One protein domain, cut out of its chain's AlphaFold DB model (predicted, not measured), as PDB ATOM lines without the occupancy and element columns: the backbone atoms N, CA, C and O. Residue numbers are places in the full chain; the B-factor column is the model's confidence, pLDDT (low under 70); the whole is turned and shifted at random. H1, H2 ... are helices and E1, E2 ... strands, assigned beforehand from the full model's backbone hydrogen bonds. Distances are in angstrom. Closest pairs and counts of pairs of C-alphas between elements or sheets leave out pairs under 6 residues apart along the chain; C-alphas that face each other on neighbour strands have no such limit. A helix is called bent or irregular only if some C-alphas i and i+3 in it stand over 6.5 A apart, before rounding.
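What this domain is: This is residues 4 to 137 of the 137 residues of an uncharacterized protein of bacterium (UniProt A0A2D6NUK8). A strongly twisted sheet of five strands curls round the last part of one very long helix, H1, and makes a small head with it; residues 4 to 41 of H1 stick out from this head as a long free arm. The printed part has 134 residues, with one named helix followed along the chain by five named strands, E1 to E5, in a mixed class of helices and strands. The sheet's order is E1, E2, E3, E4, E5, antiparallel throughout. The whole is extended, with a radius of gyration of the C-alphas of 26.4 A and spans of 96 by 27 by 23 A, and the arm makes the length.

Where its parts are: In the sheet, E1 is residues 72 to 80, 22.5 A long from first to last C-alpha, and it bends by 53 degrees at residue 75. E2 is residues 83 to 89, 19.5 A. E3, residues 94 to 103, is 26.4 A long and bends by 51 degrees at residue 100. E4, residues 106 to 115, is 25.8 A long and bends by 63 degrees at residue 110. E5 is residues 120 to 125, 13.5 A, ending with C-alpha 125 at (239.482, 209.385, 297.609). H1 is residues 4 to 60, 83.1 A, from C-alpha 4 at (225.960, 174.632, 220.981) to C-alpha 60 at (226.835, 205.316, 298.224). It has a kink of 43 degrees near residue 54 and is irregular, with C-alphas 55 and 58 7.8 A apart.

How they stand to each other: The strands form a meander, each the antiparallel neighbour of the one before, and E1 and E5 are the edge strands. In the hairpin E1 and E2, N 77 and O 85 are 2.8 A apart, within hydrogen-bond range. Also within that range are N 86 and O 97 in the hairpin E2 and E3, 2.8 A; N 98 and O 111 in the hairpin E3 and E4, 2.9 A; and N 112 and O 124 in the hairpin E4 and E5, 2.9 A. E1 and E5 are apart. H1 is on one face of the sheet, in two layers, and the sheet curls round its residues 46 to 60. The closest C-alphas of H1 and E1 are those of Lys 54 and Val 73, 5.9 A apart; those of H1 and E4 are Leu 60 and Val 109, 6.7 A. In H1, 45 of 53 O i to N i+4 pairs are within hydrogen-bond range. Residues 77 to 78 of E1 pair antiparallel with residues 135 to 136.

The domain as a whole: The two C-alphas farthest apart, those of Ala 4 and Leu 67, are 96.6 A apart. Without residues 4 to 41, the body spans 37 by 28 by 20 A. The printed part has no cut. The link from H1 to E1, 11 residues, is long, and the other links are tight. Residues 126 to 137 hold no named element. Mean pLDDT of the printed part is 89.6; residue 4 and residues 26 to 36 are under 70.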
ATOM      1  N   ALA A   4     226.406 175.179 219.691       66.69
ATOM      2  CA  ALA A   4     225.960 174.632 220.981       66.69
ATOM      3  C   ALA A   4     226.956 174.881 222.133       66.69
ATOM      4  O   ALA A   4     226.552 175.195 223.249       66.69
ATOM      5  N   ASN A   5     228.260 174.849 221.849       71.62
ATOM      6  CA  ASN A   5     229.294 174.998 222.878       71.62
ATOM      7  C   ASN A   5     229.424 176.447 223.385       71.62
ATOM      8  O   ASN A   5     229.839 176.663 224.519       71.62
ATOM      9  N   LYS A   6     229.049 177.446 222.569       77.19
ATOM     10  CA  LYS A   6     229.077 178.860 222.980       77.19
ATOM     11  C   LYS A   6     227.912 179.199 223.910       77.19
ATOM     12  O   LYS A   6     228.108 179.924 224.878       77.19
ATOM     13  N   SER A   7     226.732 178.632 223.658       81.62
ATOM     14  CA  SER A   7     225.554 178.828 224.511       81.62
ATOM     15  C   SER A   7     225.743 178.224 225.907       81.62
ATOM     16  O   SER A   7     225.335 178.830 226.893       81.62
ATOM     17  N   ILE A   8     226.418 177.073 226.001       87.06
ATOM     18  CA  ILE A   8     226.737 176.422 227.283       87.06
ATOM     19  C   ILE A   8     227.709 177.277 228.110       87.06
ATOM     20  O   ILE A   8     227.503 177.452 229.307       87.06
ATOM     21  N   LEU A   9     228.732 177.864 227.477       86.31
ATOM     22  CA  LEU A   9     229.702 178.723 228.167       86.31
ATOM     23  C   LEU A   9     229.038 179.976 228.772       86.31
ATOM     24  O   LEU A   9     229.326 180.338 229.909       86.31
ATOM     25  N   ILE A  10     228.125 180.611 228.031       89.12
ATOM     26  CA  ILE A  10     227.393 181.800 228.498       89.12
ATOM     27  C   ILE A  10     226.503 181.458 229.701       89.12
ATOM     28  O   ILE A  10     226.459 182.224 230.661       89.12
ATOM     29  N   LEU A  11     225.848 180.293 229.684       91.31
ATOM     30  CA  LEU A  11     225.009 179.831 230.793       91.31
ATOM     31  C   LEU A  11     225.820 179.639 232.087       91.31
ATOM     32  O   LEU A  11     225.368 180.034 233.158       91.31
ATOM     33  N   ILE A  12     227.028 179.074 231.987       91.44
ATOM     34  CA  ILE A  12     227.914 178.854 233.142       91.44
ATOM     35  C   ILE A  12     228.370 180.187 233.741       91.44
ATOM     36  O   ILE A  12     228.326 180.359 234.956       91.44
ATOM     37  N   ILE A  13     228.761 181.152 232.902       91.62
ATOM     38  CA  ILE A  13     229.165 182.488 233.367       91.62
ATOM     39  C   ILE A  13     227.993 183.186 234.063       91.62
ATOM     40  O   ILE A  13     228.169 183.764 235.133       91.62
ATOM     41  N   PHE A  14     226.788 183.089 233.498       93.94
ATOM     42  CA  PHE A  14     225.594 183.673 234.103       93.94
ATOM     43  C   PHE A  14     225.268 183.040 235.464       93.94
ATOM     44  O   PHE A  14     224.976 183.758 236.414       93.94
ATOM     45  N   LEU A  15     225.389 181.713 235.588       92.75
ATOM     46  CA  LEU A  15     225.217 181.000 236.857       92.75
ATOM     47  C   LEU A  15     226.242 181.430 237.909       92.75
ATOM     48  O   LEU A  15     225.866 181.621 239.059       92.75
ATOM     49  N   LEU A  16     227.505 181.633 237.528       92.75
ATOM     50  CA  LEU A  16     228.540 182.106 238.452       92.75
ATOM     51  C   LEU A  16     228.281 183.540 238.929       92.75
ATOM     52  O   LEU A  16     228.452 183.825 240.110       92.75
ATOM     53  N   ILE A  17     227.826 184.426 238.039       91.38
ATOM     54  CA  ILE A  17     227.451 185.800 238.404       91.38
ATOM     55  C   ILE A  17     226.233 185.789 239.332       91.38
ATOM     56  O   ILE A  17     226.228 186.493 240.337       91.38
ATOM     57  N   LEU A  18     225.227 184.964 239.033       92.00
ATOM     58  CA  LEU A  18     224.034 184.829 239.865       92.00
ATOM     59  C   LEU A  18     224.384 184.276 241.251       92.00
ATOM     60  O   LEU A  18     223.907 184.792 242.256       92.00
ATOM     61  N   PHE A  19     225.253 183.267 241.315       89.44
ATOM     62  CA  PHE A  19     225.698 182.680 242.577       89.44
ATOM     63  C   PHE A  19     226.535 183.668 243.399       89.44
ATOM     64  O   PHE A  19     226.327 183.797 244.602       89.44
ATOM     65  N   GLY A  20     227.431 184.421 242.748       86.62
ATOM     66  CA  GLY A  20     228.193 185.491 243.391       86.62
ATOM     67  C   GLY A  20     227.302 186.622 243.907       86.62
ATOM     68  O   GLY A  20     227.517 187.114 245.012       86.62
ATOM     69  N   PHE A  21     226.263 186.992 243.153       86.19
ATOM     70  CA  PHE A  21     225.287 187.996 243.574       86.19
ATOM     71  C   PHE A  21     224.474 187.528 244.788       86.19
ATOM     72  O   PHE A  21     224.352 188.278 245.751       86.19
ATOM     73  N   LEU A  22     223.993 186.280 244.784       83.12
ATOM     74  CA  LEU A  22     223.268 185.694 245.919       83.12
ATOM     75  C   LEU A  22     224.138 185.611 247.183       83.12
ATOM     76  O   LEU A  22     223.669 185.930 248.276       83.12
ATOM     77  N   TYR A  23     225.411 185.231 247.037       82.69
ATOM     78  CA  TYR A  23     226.358 185.196 248.155       82.69
ATOM     79  C   TYR A  23     226.617 186.601 248.720       82.69
ATOM     80  O   TYR A  23     226.644 186.797 249.931       82.69
ATOM     81  N   PHE A  24     226.738 187.602 247.843       78.06
ATOM     82  CA  PHE A  24     226.943 188.992 248.241       78.06
ATOM     83  C   PHE A  24     225.733 189.593 248.972       78.06
ATOM     84  O   PHE A  24     225.913 190.316 249.949       78.06
ATOM     85  N   THR A  25     224.503 189.290 248.541       75.25
ATOM     86  CA  THR A  25     223.298 189.800 249.217       75.25
ATOM     87  C   THR A  25     223.087 189.178 250.597       75.25
ATOM     88  O   THR A  25     222.602 189.864 251.486       75.25
ATOM     89  N   SER A  26     223.491 187.921 250.804       66.69
ATOM     90  CA  SER A  26     223.283 187.215 252.077       66.69
ATOM     91  C   SER A  26     224.205 187.685 253.212       66.69
ATOM     92  O   SER A  26     223.829 187.566 254.374       66.69
ATOM     93  N   ASN A  27     225.396 188.214 252.907       63.34
ATOM     94  CA  ASN A  27     226.347 188.640 253.941       63.34
ATOM     95  C   ASN A  27     225.999 189.994 254.585       63.34
ATOM     96  O   ASN A  27     226.334 190.198 255.746       63.34
ATOM     97  N   LYS A  28     225.308 190.904 253.881       63.38
ATOM     98  CA  LYS A  28     224.983 192.241 254.420       63.38
ATOM     99  C   LYS A  28     223.973 192.213 255.567       63.38
ATOM    100  O   LYS A  28     224.087 192.992 256.502       63.38
ATOM    101  N   GLU A  29     223.016 191.295 255.510       61.72
ATOM    102  CA  GLU A  29     221.955 191.174 256.516       61.72
ATOM    103  C   GLU A  29     222.494 190.670 257.870       61.72
ATOM    104  O   GLU A  29     221.930 190.968 258.917       61.72
ATOM    105  N   SER A  30     223.621 189.946 257.875       60.34
ATOM    106  CA  SER A  30     224.223 189.416 259.110       60.34
ATOM    107  C   SER A  30     225.045 190.447 259.893       60.34
ATOM    108  O   SER A  30     225.111 190.342 261.115       60.34
ATOM    109  N   GLU A  31     225.654 191.434 259.227       62.06
ATOM    110  CA  GLU A  31     226.389 192.519 259.905       62.06
ATOM    111  C   GLU A  31     225.425 193.519 260.568       62.06
ATOM    112  O   GLU A  31     225.599 193.853 261.734       62.06
ATOM    113  N   GLU A  32     224.337 193.901 259.892       66.88
ATOM    114  CA  GLU A  32     223.347 194.859 260.420       66.88
ATOM    115  C   GLU A  32     222.593 194.330 261.661       66.88
ATOM    116  O   GLU A  32     222.308 195.066 262.611       66.88
ATOM    117  N   ILE A  33     222.304 193.025 261.703       67.38
ATOM    118  CA  ILE A  33     221.672 192.383 262.868       67.38
ATOM    119  C   ILE A  33     222.647 192.282 264.050       67.38
ATOM    120  O   ILE A  33     222.224 192.355 265.204       67.38
ATOM    121  N   LEU A  34     223.945 192.098 263.790       67.94
ATOM    122  CA  LEU A  34     224.945 192.019 264.850       67.94
ATOM    123  C   LEU A  34     225.172 193.391 265.489       67.94
ATOM    124  O   LEU A  34     225.101 193.486 266.712       67.94
ATOM    125  N   ASP A  35     225.355 194.432 264.677       65.81
ATOM    126  CA  ASP A  35     225.573 195.800 265.158       65.81
ATOM    127  C   ASP A  35     224.371 196.304 265.967       65.81
ATOM    128  O   ASP A  35     224.532 196.752 267.100       65.81
ATOM    129  N   SER A  36     223.149 196.115 265.458       69.12
ATOM    130  CA  SER A  36     221.937 196.513 266.190       69.12
ATOM    131  C   SER A  36     221.738 195.732 267.493       69.12
ATOM    132  O   SER A  36     221.253 196.282 268.480       69.12
ATOM    133  N   LYS A  37     222.108 194.447 267.550       73.31
ATOM    134  CA  LYS A  37     222.030 193.671 268.794       73.31
ATOM    135  C   LYS A  37     223.069 194.129 269.819       73.31
ATOM    136  O   LYS A  37     222.758 194.159 271.004       73.31
ATOM    137  N   VAL A  38     224.283 194.456 269.375       72.25
ATOM    138  CA  VAL A  38     225.347 194.972 270.248       72.25
ATOM    139  C   VAL A  38     224.949 196.334 270.816       72.25
ATOM    140  O   VAL A  38     225.010 196.508 272.026       72.25
ATOM    141  N   GLU A  39     224.452 197.245 269.980       71.44
ATOM    142  CA  GLU A  39     223.999 198.575 270.407       71.44
ATOM    143  C   GLU A  39     222.849 198.502 271.424       71.44
ATOM    144  O   GLU A  39     222.904 199.144 272.469       71.44
ATOM    145  N   ASN A  40     221.845 197.648 271.181       73.31
ATOM    146  CA  ASN A  40     220.736 197.465 272.124       73.31
ATOM    147  C   ASN A  40     221.188 196.900 273.480       73.31
ATOM    148  O   ASN A  40     220.619 197.267 274.506       73.31
ATOM    149  N   ASN A  41     222.180 196.005 273.494       76.12
ATOM    150  CA  ASN A  41     222.706 195.464 274.747       76.12
ATOM    151  C   ASN A  41     223.473 196.536 275.534       76.12
ATOM    152  O   ASN A  41     223.252 196.655 276.731       76.12
ATOM    153  N   ILE A  42     224.305 197.345 274.865       81.50
ATOM    154  CA  ILE A  42     225.060 198.434 275.513       81.50
ATOM    155  C   ILE A  42     224.106 199.453 276.140       81.50
ATOM    156  O   ILE A  42     224.274 199.828 277.299       81.50
ATOM    157  N   GLU A  43     223.069 199.864 275.404       87.19
ATOM    158  CA  GLU A  43     222.058 200.775 275.943       87.19
ATOM    159  C   GLU A  43     221.371 200.166 277.171       87.19
ATOM    160  O   GLU A  43     221.216 200.847 278.182       87.19
ATOM    161  N   GLN A  44     220.999 198.882 277.112       88.56
ATOM    162  CA  GLN A  44     220.380 198.190 278.242       88.56
ATOM    163  C   GLN A  44     221.295 198.164 279.476       88.56
ATOM    164  O   GLN A  44     220.823 198.461 280.578       88.56
ATOM    165  N   ASP A  45     222.580 197.869 279.292       88.81
ATOM    166  CA  ASP A  45     223.570 197.832 280.369       88.81
ATOM    167  C   ASP A  45     223.698 199.210 281.047       88.81
ATOM    168  O   ASP A  45     223.686 199.301 282.279       88.81
ATOM    169  N   TYR A  46     223.697 200.305 280.274       90.62
ATOM    170  CA  TYR A  46     223.675 201.663 280.831       90.62
ATOM    171  C   TYR A  46     222.377 201.983 281.581       90.62
ATOM    172  O   TYR A  46     222.433 202.558 282.675       90.62
ATOM    173  N   GLN A  47     221.208 201.584 281.065       93.00
ATOM    174  CA  GLN A  47     219.942 201.807 281.780       93.00
ATOM    175  C   GLN A  47     219.941 201.086 283.132       93.00
ATOM    176  O   GLN A  47     219.509 201.647 284.147       93.00
ATOM    177  N   ASP A  48     220.422 199.840 283.146       93.81
ATOM    178  CA  ASP A  48     220.489 199.007 284.338       93.81
ATOM    179  C   ASP A  48     221.491 199.583 285.355       93.81
ATOM    180  O   ASP A  48     221.136 199.720 286.532       93.81
ATOM    181  N   PHE A  49     222.669 200.037 284.908       94.88
ATOM    182  CA  PHE A  49     223.644 200.757 285.737       94.88
ATOM    183  C   PHE A  49     223.014 201.983 286.407       94.88
ATOM    184  O   PHE A  49     223.028 202.120 287.634       94.88
ATOM    185  N   VAL A  50     222.414 202.875 285.612       95.69
ATOM    186  CA  VAL A  50     221.854 204.144 286.102       95.69
ATOM    187  C   VAL A  50     220.692 203.901 287.055       95.69
ATOM    188  O   VAL A  50     220.560 204.591 288.071       95.69
ATOM    189  N   ARG A  51     219.846 202.908 286.766       96.00
ATOM    190  CA  ARG A  51     218.772 202.496 287.672       96.00
ATOM    191  C   ARG A  51     219.337 202.004 289.004       96.00
ATOM    192  O   ARG A  51     218.828 202.411 290.047       96.00
ATOM    193  N   ASN A  52     220.363 201.158 288.983       96.50
ATOM    194  CA  ASN A  52     220.931 200.583 290.201       96.50
ATOM    195  C   ASN A  52     221.608 201.656 291.062       96.50
ATOM    196  O   ASN A  52     221.334 201.722 292.260       96.50
ATOM    197  N   ILE A  53     222.350 202.582 290.447       96.81
ATOM    198  CA  ILE A  53     222.896 203.761 291.132       96.81
ATOM    199  C   ILE A  53     221.790 204.604 291.771       96.81
ATOM    200  O   ILE A  53     221.883 204.955 292.945       96.81
ATOM    201  N   LYS A  54     220.705 204.898 291.042       96.06
ATOM    202  CA  LYS A  54     219.571 205.677 291.576       96.06
ATOM    203  C   LYS A  54     218.943 205.043 292.813       96.06
ATOM    204  O   LYS A  54     218.524 205.767 293.709       96.06
ATOM    205  N   MET A  55     218.869 203.715 292.864       95.81
ATOM    206  CA  MET A  55     218.315 202.995 294.014       95.81
ATOM    207  C   MET A  55     219.255 202.974 295.222       95.81
ATOM    208  O   MET A  55     218.774 202.842 296.342       95.81
ATOM    209  N   GLN A  56     220.564 203.098 295.001       96.75
ATOM    210  CA  GLN A  56     221.590 202.932 296.037       96.75
ATOM    211  C   GLN A  56     222.276 204.238 296.444       96.75
ATOM    212  O   GLN A  56     223.105 204.236 297.345       96.75
ATOM    213  N   ILE A  57     221.953 205.366 295.807       96.62
ATOM    214  CA  ILE A  57     222.694 206.619 295.998       96.62
ATOM    215  C   ILE A  57     222.748 207.087 297.463       96.62
ATOM    216  O   ILE A  57     223.746 207.669 297.878       96.62
ATOM    217  N   SER A  58     221.721 206.786 298.265       95.12
ATOM    218  CA  SER A  58     221.705 207.092 299.700       95.12
ATOM    219  C   SER A  58     222.773 206.346 300.491       95.12
ATOM    220  O   SER A  58     223.256 206.860 301.495       95.12
ATOM    221  N   ASP A  59     223.116 205.142 300.040       95.62
ATOM    222  CA  ASP A  59     224.077 204.254 300.686       95.62
ATOM    223  C   ASP A  59     225.489 204.500 300.138       95.62
ATOM    224  O   ASP A  59     226.475 204.324 300.850       95.62
ATOM    225  N   LEU A  60     225.581 204.944 298.879       96.75
ATOM    226  CA  LEU A  60     226.835 205.316 298.224       96.75
ATOM    227  C   LEU A  60     227.340 206.698 298.646       96.75
ATOM    228  O   LEU A  60     228.534 206.964 298.547       96.75
ATOM    229  N   SER A  61     226.470 207.602 299.097       94.94
ATOM    230  CA  SER A  61     226.906 208.930 299.528       94.94
ATOM    231  C   SER A  61     227.804 208.837 300.772       94.94
ATOM    232  O   SER A  61     227.361 208.327 301.802       94.94
ATOM    233  N   PRO A  62     229.035 209.389 300.740       94.06
ATOM    234  CA  PRO A  62     229.906 209.427 301.919       94.06
ATOM    235  C   PRO A  62     229.364 210.308 303.052       94.06
ATOM    236  O   PRO A  62     229.734 210.128 304.212       94.06
ATOM    237  N   GLU A  63     228.494 211.260 302.716       90.12
ATOM    238  CA  GLU A  63     227.857 212.178 303.658       90.12
ATOM    239  C   GLU A  63     226.394 211.778 303.900       90.12
ATOM    240  O   GLU A  63     225.716 211.376 302.949       90.12
ATOM    241  N   PRO A  64     225.873 211.904 305.136       85.88
ATOM    242  CA  PRO A  64     224.473 211.626 305.437       85.88
ATOM    243  C   PRO A  64     223.546 212.707 304.864       85.88
ATOM    244  O   PRO A  64     223.917 213.876 304.791       85.88
ATOM    245  N   ALA A  65     222.299 212.332 304.557       82.19
ATOM    246  CA  ALA A  65     221.289 213.281 304.087       82.19
ATOM    247  C   ALA A  65     221.063 214.402 305.103       82.19
ATOM    248  O   ALA A  65     220.762 214.158 306.281       82.19
ATOM    249  N   VAL A  66     221.113 215.641 304.631       83.31
ATOM    250  CA  VAL A  66     220.801 216.796 305.462       83.31
ATOM    251  C   VAL A  66     219.278 216.951 305.588       83.31
ATOM    252  O   VAL A  66     218.542 216.999 304.608       83.31
ATOM    253  N   LEU A  67     218.786 217.041 306.832       77.00
ATOM    254  CA  LEU A  67     217.398 217.412 307.178       77.00
ATOM    255  C   LEU A  67     216.285 216.517 306.592       77.00
ATOM    256  O   LEU A  67     215.138 216.950 306.487       77.00
ATOM    257  N   GLY A  68     216.591 215.259 306.262       74.81
ATOM    258  CA  GLY A  68     215.608 214.334 305.687       74.81
ATOM    259  C   GLY A  68     215.235 214.668 304.242       74.81
ATOM    260  O   GLY A  68     214.119 214.361 303.818       74.81
ATOM    261  N   GLY A  69     216.138 215.325 303.508       75.12
ATOM    262  CA  GLY A  69     215.983 215.566 302.081       75.12
ATOM    263  C   GLY A  69     215.925 214.274 301.258       75.12
ATOM    264  O   GLY A  69     216.274 213.184 301.721       75.12
ATOM    265  N   ALA A  70     215.397 214.398 300.040       86.75
ATOM    266  CA  ALA A  70     215.268 213.285 299.112       86.75
ATOM    267  C   ALA A  70     216.540 213.161 298.276       86.75
ATOM    268  O   ALA A  70     217.027 214.147 297.729       86.75
ATOM    269  N   TRP A  71     217.036 211.938 298.151       93.25
ATOM    270  CA  TRP A  71     218.160 211.645 297.282       93.25
ATOM    271  C   TRP A  71     217.726 211.636 295.824       93.25
ATOM    272  O   TRP A  71     216.783 210.930 295.455       93.25
ATOM    273  N   GLN A  72     218.439 212.378 294.987       95.12
ATOM    274  CA  GLN A  72     218.163 212.433 293.563       95.12
ATOM    275  C   GLN A  72     219.456 212.447 292.757       95.12
ATOM    276  O   GLN A  72     220.267 213.359 292.863       95.12
ATOM    277  N   VAL A  73     219.620 211.448 291.890       97.06
ATOM    278  CA  VAL A  73     220.666 211.453 290.861       97.06
ATOM    279  C   VAL A  73     220.221 212.367 289.727       97.06
ATOM    280  O   VAL A  73     219.126 212.202 289.183       97.06
ATOM    281  N   SER A  74     221.077 213.317 289.373       96.12
ATOM    282  CA  SER A  74     220.824 214.320 288.339       96.12
ATOM    283  C   SER A  74     221.487 213.968 287.010       96.12
ATOM    284  O   SER A  74     220.846 214.117 285.970       96.12
ATOM    285  N   ARG A  75     222.733 213.472 287.031       97.00
ATOM    286  CA  ARG A  75     223.489 213.068 285.835       97.00
ATOM    287  C   ARG A  75     224.420 211.903 286.129       97.00
ATOM    288  O   ARG A  75     224.932 211.787 287.245       97.00
ATOM    289  N   VAL A  76     224.668 211.088 285.108       97.88
ATOM    290  CA  VAL A  76     225.683 210.035 285.126       97.88
ATOM    291  C   VAL A  76     226.575 210.218 283.902       97.88
ATOM    292  O   VAL A  76     226.085 210.306 282.780       97.88
ATOM    293  N   TRP A  77     227.879 210.321 284.143       97.69
ATOM    294  CA  TRP A  77     228.898 210.478 283.114       97.69
ATOM    295  C   TRP A  77     229.779 209.237 283.107       97.69
ATOM    296  O   TRP A  77     230.556 209.035 284.043       97.69
ATOM    297  N   PHE A  78     229.661 208.411 282.078       97.00
ATOM    298  CA  PHE A  78     230.477 207.212 281.929       97.00
ATOM    299  C   PHE A  78     231.878 207.601 281.462       97.00
ATOM    300  O   PHE A  78     232.030 208.298 280.462       97.00
ATOM    301  N   ALA A  79     232.894 207.185 282.217       95.69
ATOM    302  CA  ALA A  79     234.301 207.386 281.869       95.69
ATOM    303  C   ALA A  79     234.908 206.132 281.215       95.69
ATOM    304  O   ALA A  79     235.794 206.239 280.373       95.69
ATOM    305  N   LEU A  80     234.429 204.952 281.622       92.62
ATOM    306  CA  LEU A  80     234.739 203.620 281.094       92.62
ATOM    307  C   LEU A  80     233.525 202.704 281.332       92.62
ATOM    308  O   LEU A  80     232.610 203.085 282.061       92.62
ATOM    309  N   ASP A  81     233.550 201.485 280.786       88.81
ATOM    310  CA  ASP A  81     232.464 200.496 280.905       88.81
ATOM    311  C   ASP A  81     231.998 200.261 282.356       88.81
ATOM    312  O   ASP A  81     230.808 200.085 282.603       88.81
ATOM    313  N   ASP A  82     232.919 200.284 283.324       94.94
ATOM    314  CA  ASP A  82     232.652 200.034 284.745       94.94
ATOM    315  C   ASP A  82     232.846 201.270 285.641       94.94
ATOM    316  O   ASP A  82     232.749 201.139 286.860       94.94
ATOM    317  N   HIS A  83     233.114 202.459 285.086       97.56
ATOM    318  CA  HIS A  83     233.365 203.676 285.871       97.56
ATOM    319  C   HIS A  83     232.468 204.831 285.443       97.56
ATOM    320  O   HIS A  83     232.388 205.175 284.263       97.56
ATOM    321  N   ALA A  84     231.873 205.512 286.423       98.25
ATOM    322  CA  ALA A  84     231.060 206.689 286.156       98.25
ATOM    323  C   ALA A  84     231.206 207.769 287.228       98.25
ATOM    324  O   ALA A  84     231.321 207.479 288.421       98.25
ATOM    325  N   TYR A  85     231.119 209.029 286.804       98.56
ATOM    326  CA  TYR A  85     230.837 210.135 287.707       98.56
ATOM    327  C   TYR A  85     229.328 210.284 287.865       98.56
ATOM    328  O   TYR A  85     228.600 210.458 286.888       98.56
ATOM    329  N   VAL A  86     228.856 210.261 289.104       98.38
ATOM    330  CA  VAL A  86     227.441 210.396 289.443       98.38
ATOM    331  C   VAL A  86     227.246 211.727 290.145       98.38
ATOM    332  O   VAL A  86     227.764 211.933 291.239       98.38
ATOM    333  N   GLU A  87     226.496 212.628 289.518       98.19
ATOM    334  CA  GLU A  87     226.052 213.879 290.129       98.19
ATOM    335  C   GLU A  87     224.708 213.658 290.816       98.19
ATOM    336  O   GLU A  87     223.745 213.199 290.192       98.19
ATOM    337  N   TYR A  88     224.601 214.031 292.083       97.31
ATOM    338  CA  TYR A  88     223.383 213.859 292.863       97.31
ATOM    339  C   TYR A  88     223.170 215.008 293.842       97.31
ATOM    340  O   TYR A  88     224.073 215.794 294.114       97.31
ATOM    341  N   GLU A  89     221.963 215.099 294.376       94.94
ATOM    342  CA  GLU A  89     221.616 215.990 295.474       94.94
ATOM    343  C   GLU A  89     220.909 215.217 296.588       94.94
ATOM    344  O   GLU A  89     220.210 214.233 296.338       94.94
ATOM    345  N   ASP A  90     221.104 215.663 297.826       90.12
ATOM    346  CA  ASP A  90     220.457 215.127 299.029       90.12
ATOM    347  C   ASP A  90     219.288 216.013 299.502       90.12
ATOM    348  O   ASP A  90     218.875 215.964 300.658       90.12
ATOM    349  N   GLY A  91     218.780 216.876 298.616       87.00
ATOM    350  CA  GLY A  91     217.794 217.913 298.921       87.00
ATOM    351  C   GLY A  91     218.377 219.192 299.535       87.00
ATOM    352  O   GLY A  91     217.626 220.141 299.766       87.00
ATOM    353  N   HIS A  92     219.689 219.251 299.785       87.94
ATOM    354  CA  HIS A  92     220.360 220.449 300.288       87.94
ATOM    355  C   HIS A  92     221.561 220.866 299.440       87.94
ATOM    356  O   HIS A  92     221.675 222.038 299.079       87.94
ATOM    357  N   ALA A  93     222.451 219.924 299.129       91.06
ATOM    358  CA  ALA A  93     223.691 220.188 298.417       91.06
ATOM    359  C   ALA A  93     223.833 219.278 297.197       91.06
ATOM    360  O   ALA A  93     223.555 218.080 297.258       91.06
ATOM    361  N   MET A  94     224.331 219.853 296.103       94.94
ATOM    362  CA  MET A  94     224.786 219.079 294.954       94.94
ATOM    363  C   MET A  94     226.142 218.450 295.280       94.94
ATOM    364  O   MET A  94     226.999 219.088 295.890       94.94
ATOM    365  N   ARG A  95     226.335 217.202 294.875       96.75
ATOM    366  CA  ARG A  95     227.526 216.390 295.122       96.75
ATOM    367  C   ARG A  95     227.864 215.595 293.870       96.75
ATOM    368  O   ARG A  95     227.006 215.361 293.017       96.75
ATOM    369  N   ARG A  96     229.111 215.145 293.787       98.31
ATOM    370  CA  ARG A  96     229.538 214.184 292.774       98.31
ATOM    371  C   ARG A  96     230.363 213.085 293.429       98.31
ATOM    372  O   ARG A  96     231.152 213.355 294.328       98.31
ATOM    373  N   ILE A  97     230.188 211.853 292.971       98.62
ATOM    374  CA  ILE A  97     231.050 210.715 293.311       98.62
ATOM    375  C   ILE A  97     231.601 210.086 292.036       98.62
ATOM    376  O   ILE A  97     230.921 210.083 291.014       98.62
ATOM    377  N   LEU A  98     232.815 209.549 292.103       98.69
ATOM    378  CA  LEU A  98     233.328 208.591 291.126       98.69
ATOM    379  C   LEU A  98     233.057 207.195 291.672       98.69
ATOM    380  O   LEU A  98     233.509 206.869 292.773       98.69
ATOM    381  N   VAL A  99     232.338 206.383 290.908       98.44
ATOM    382  CA  VAL A  99     232.024 205.002 291.274       98.44
ATOM    383  C   VAL A  99     232.637 204.026 290.291       98.44
ATOM    384  O   VAL A  99     232.762 204.323 289.102       98.44
ATOM    385  N   LYS A 100     232.964 202.843 290.805       98.00
ATOM    386  CA  LYS A 100     233.300 201.660 290.030       98.00
ATOM    387  C   LYS A 100     232.263 200.575 290.269       98.00
ATOM    388  O   LYS A 100     231.987 200.230 291.417       98.00
ATOM    389  N   GLN A 101     231.718 200.006 289.205       97.25
ATOM    390  CA  GLN A 101     230.853 198.840 289.298       97.25
ATOM    391  C   GLN A 101     231.697 197.587 289.551       97.25
ATOM    392  O   GLN A 101     232.585 197.238 288.775       97.25
ATOM    393  N   ILE A 102     231.434 196.908 290.666       97.12
ATOM    394  CA  ILE A 102     232.131 195.670 291.042       97.12
ATOM    395  C   ILE A 102     231.407 194.456 290.456       97.12
ATOM    396  O   ILE A 102     232.036 193.485 290.035       97.12
ATOM    397  N   ASN A 103     230.078 194.516 290.442       93.50
ATOM    398  CA  ASN A 103     229.178 193.584 289.774       93.50
ATOM    399  C   ASN A 103     227.844 194.297 289.491       93.50
ATOM    400  O   ASN A 103     227.677 195.455 289.868       93.50
ATOM    401  N   ASP A 104     226.880 193.607 288.880       87.88
ATOM    402  CA  ASP A 104     225.591 194.184 288.470       87.88
ATOM    403  C   ASP A 104     224.878 195.002 289.563       87.88
ATOM    404  O   ASP A 104     224.156 195.942 289.238       87.88
ATOM    405  N   ASN A 105     225.078 194.680 290.846       90.12
ATOM    406  CA  ASN A 105     224.365 195.309 291.957       90.12
ATOM    407  C   ASN A 105     225.258 196.044 292.958       90.12
ATOM    408  O   ASN A 105     224.703 196.704 293.827       90.12
ATOM    409  N   ASP A 106     226.582 195.961 292.847       95.50
ATOM    410  CA  ASP A 106     227.493 196.546 293.831       95.50
ATOM    411  C   ASP A 106     228.403 197.594 293.198       95.50
ATOM    412  O   ASP A 106     229.012 197.374 292.144       95.50
ATOM    413  N   PHE A 107     228.562 198.703 293.914       98.06
ATOM    414  CA  PHE A 107     229.428 199.805 293.527       98.06
ATOM    415  C   PHE A 107     230.425 200.128 294.635       98.06
ATOM    416  O   PHE A 107     230.107 200.089 295.823       98.06
ATOM    417  N   GLU A 108     231.633 200.487 294.226       97.88
ATOM    418  CA  GLU A 108     232.670 201.033 295.089       97.88
ATOM    419  C   GLU A 108     232.827 202.526 294.796       97.88
ATOM    420  O   GLU A 108     232.961 202.928 293.640       97.88
ATOM    421  N   VAL A 109     232.821 203.356 295.839       98.44
ATOM    422  CA  VAL A 109     233.068 204.797 295.712       98.44
ATOM    423  C   VAL A 109     234.568 205.041 295.768       98.44
ATOM    424  O   VAL A 109     235.205 204.796 296.792       98.44
ATOM    425  N   LEU A 110     235.129 205.540 294.670       98.44
ATOM    426  CA  LEU A 110     236.563 205.795 294.530       98.44
ATOM    427  C   LEU A 110     236.942 207.233 294.887       98.44
ATOM    428  O   LEU A 110     238.030 207.470 295.413       98.44
ATOM    429  N   ALA A 111     236.050 208.188 294.618       98.62
ATOM    430  CA  ALA A 111     236.262 209.595 294.935       98.62
ATOM    431  C   ALA A 111     234.958 210.331 295.231       98.62
ATOM    432  O   ALA A 111     233.892 209.975 294.726       98.62
ATOM    433  N   PHE A 112     235.070 211.392 296.023       98.50
ATOM    434  CA  PHE A 112     233.978 212.271 296.409       98.50
ATOM    435  C   PHE A 112     234.328 213.725 296.141       98.50
ATOM    436  O   PHE A 112     235.435 214.170 296.455       98.50
ATOM    437  N   PHE A 113     233.365 214.468 295.609       98.12
ATOM    438  CA  PHE A 113     233.556 215.834 295.164       98.12
ATOM    439  C   PHE A 113     232.436 216.755 295.646       98.12
ATOM    440  O   PHE A 113     231.258 216.384 295.719       98.12
ATOM    441  N   GLU A 114     232.819 218.001 295.896       97.25
ATOM    442  CA  GLU A 114     231.925 219.120 296.185       97.25
ATOM    443  C   GLU A 114     231.973 220.161 295.058       97.25
ATOM    444  O   GLU A 114     232.981 220.256 294.353       97.25
ATOM    445  N   PRO A 115     230.911 220.964 294.873       96.88
ATOM    446  CA  PRO A 115     230.956 222.110 293.974       96.88
ATOM    447  C   PRO A 115     232.014 223.129 294.429       96.88
ATOM    448  O   PRO A 115     231.978 223.597 295.568       96.88
ATOM    449  N   GLY A 116     232.941 223.485 293.540       96.25
ATOM    450  CA  GLY A 116     233.869 224.605 293.706       96.25
ATOM    451  C   GLY A 116     233.396 225.873 292.994       96.25
ATOM    452  O   GLY A 116     232.256 225.963 292.543       96.25
ATOM    453  N   GLU A 117     234.284 226.867 292.896       94.81
ATOM    454  CA  GLU A 117     233.981 228.136 292.211       94.81
ATOM    455  C   GLU A 117     233.758 227.945 290.704       94.81
ATOM    456  O   GLU A 117     232.794 228.481 290.161       94.81
ATOM    457  N   ASP A 118     234.614 227.147 290.059       93.00
ATOM    458  CA  ASP A 118     234.606 226.944 288.603       93.00
ATOM    459  C   ASP A 118     234.357 225.483 288.185       93.00
ATOM    460  O   ASP A 118     233.918 225.231 287.063       93.00
ATOM    461  N   ASP A 119     234.643 224.514 289.061       95.19
ATOM    462  CA  ASP A 119     234.518 223.078 288.781       95.19
ATOM    463  C   ASP A 119     234.376 222.272 290.086       95.19
ATOM    464  O   ASP A 119     234.370 222.826 291.187       95.19
ATOM    465  N   TRP A 120     234.265 220.955 289.970       97.12
ATOM    466  CA  TRP A 120     234.217 220.020 291.086       97.12
ATOM    467  C   TRP A 120     235.559 219.929 291.812       97.12
ATOM    468  O   TRP A 120     236.618 219.773 291.206       97.12
ATOM    469  N   VAL A 121     235.503 219.976 293.138       97.81
ATOM    470  CA  VAL A 121     236.667 219.887 294.019       97.81
ATOM    471  C   VAL A 121     236.680 218.517 294.674       97.81
ATOM    472  O   VAL A 121     235.723 218.146 295.349       97.81
ATOM    473  N   LEU A 122     237.772 217.772 294.492       98.06
ATOM    474  CA  LEU A 122     237.996 216.494 295.168       98.06
ATOM    475  C   LEU A 122     238.111 216.718 296.683       98.06
ATOM    476  O   LEU A 122     239.004 217.426 297.148       98.06
ATOM    477  N   VAL A 123     237.224 216.085 297.444       98.12
ATOM    478  CA  VAL A 123     237.185 216.147 298.911       98.12
ATOM    479  C   VAL A 123     237.863 214.926 299.525       98.12
ATOM    480  O   VAL A 123     238.623 215.056 300.486       98.12
ATOM    481  N   SER A 124     237.609 213.736 298.979       98.31
ATOM    482  CA  SER A 124     238.199 212.485 299.465       98.31
ATOM    483  C   SER A 124     238.318 211.433 298.359       98.31
ATOM    484  O   SER A 124     237.643 211.516 297.333       98.31
ATOM    485  N   GLY A 125     239.188 210.442 298.579       97.88
ATOM    486  CA  GLY A 125     239.482 209.385 297.609       97.88
ATOM    487  C   GLY A 125     240.516 209.795 296.556       97.88
ATOM    488  O   GLY A 125     241.368 210.647 296.818       97.88
ATOM    489  N   GLU A 126     240.458 209.166 295.383       98.19
ATOM    490  CA  GLU A 126     241.363 209.417 294.256       98.19
ATOM    491  C   GLU A 126     240.584 209.481 292.938       98.19
ATOM    492  O   GLU A 126     239.843 208.561 292.593       98.19
ATOM    493  N   ASP A 127     240.772 210.565 292.181       98.00
ATOM    494  CA  ASP A 127     240.172 210.719 290.856       98.00
ATOM    495  C   ASP A 127     240.969 209.945 289.794       98.00
ATOM    496  O   ASP A 127     241.787 210.495 289.054       98.00
ATOM    497  N   THR A 128     240.747 208.633 289.739       97.44
ATOM    498  CA  THR A 128     241.453 207.726 288.823       97.44
ATOM    499  C   THR A 128     241.052 207.904 287.355       97.44
ATOM    500  O   THR A 128     241.735 207.374 286.476       97.44
ATOM    501  N   MET A 129     239.975 208.650 287.080       97.81
ATOM    502  CA  MET A 129     239.407 208.859 285.742       97.81
ATOM    503  C   MET A 129     239.604 210.289 285.216       97.81
ATOM    504  O   MET A 129     239.055 210.655 284.175       97.81
ATOM    505  N   PHE A 130     240.431 211.097 285.886       96.44
ATOM    506  CA  PHE A 130     240.701 212.465 285.460       96.44
ATOM    507  C   PHE A 130     241.230 212.531 284.015       96.44
ATOM    508  O   PHE A 130     242.194 211.856 283.642       96.44
ATOM    509  N   GLY A 131     240.616 213.394 283.201       94.81
ATOM    510  CA  GLY A 131     241.003 213.624 281.808       94.81
ATOM    511  C   GLY A 131     240.536 212.554 280.814       94.81
ATOM    512  O   GLY A 131     240.872 212.660 279.633       94.81
ATOM    513  N   GLN A 132     239.773 211.550 281.257       95.88
ATOM    514  CA  GLN A 132     239.110 210.612 280.350       95.88
ATOM    515  C   GLN A 132     237.979 211.298 279.572       95.88
ATOM    516  O   GLN A 132     237.421 212.311 280.004       95.88
ATOM    517  N   ALA A 133     237.652 210.744 278.404       95.88
ATOM    518  CA  ALA A 133     236.447 211.136 277.683       95.88
ATOM    519  C   ALA A 133     235.215 210.705 278.488       95.88
ATOM    520  O   ALA A 133     235.225 209.637 279.094       95.88
ATOM    521  N   LEU A 134     234.185 211.552 278.504       95.25
ATOM    522  CA  LEU A 134     232.962 211.312 279.263       95.25
ATOM    523  C   LEU A 134     231.761 211.244 278.328       95.25
ATOM    524  O   LEU A 134     231.525 212.191 277.572       95.25
ATOM    525  N   ASP A 135     230.978 210.182 278.466       94.19
ATOM    526  CA  ASP A 135     229.698 210.014 277.787       94.19
ATOM    527  C   ASP A 135     228.550 210.292 278.767       94.19
ATOM    528  O   ASP A 135     228.455 209.692 279.839       94.19
ATOM    529  N   LEU A 136     227.696 211.258 278.421       93.62
ATOM    530  CA  LEU A 136     226.541 211.645 279.234       93.62
ATOM    531  C   LEU A 136     225.344 210.747 278.928       93.62
ATOM    532  O   LEU A 136     224.965 210.627 277.762       93.62
ATOM    533  N   TYR A 137     224.715 210.230 279.983       87.25
ATOM    534  CA  TYR A 137     223.473 209.460 279.923       87.25
ATOM    535  C   TYR A 137     222.282 210.215 280.530       87.25
ATOM    536  O   TYR A 137     222.403 210.715 281.678       87.25
TER     537      TYR A 137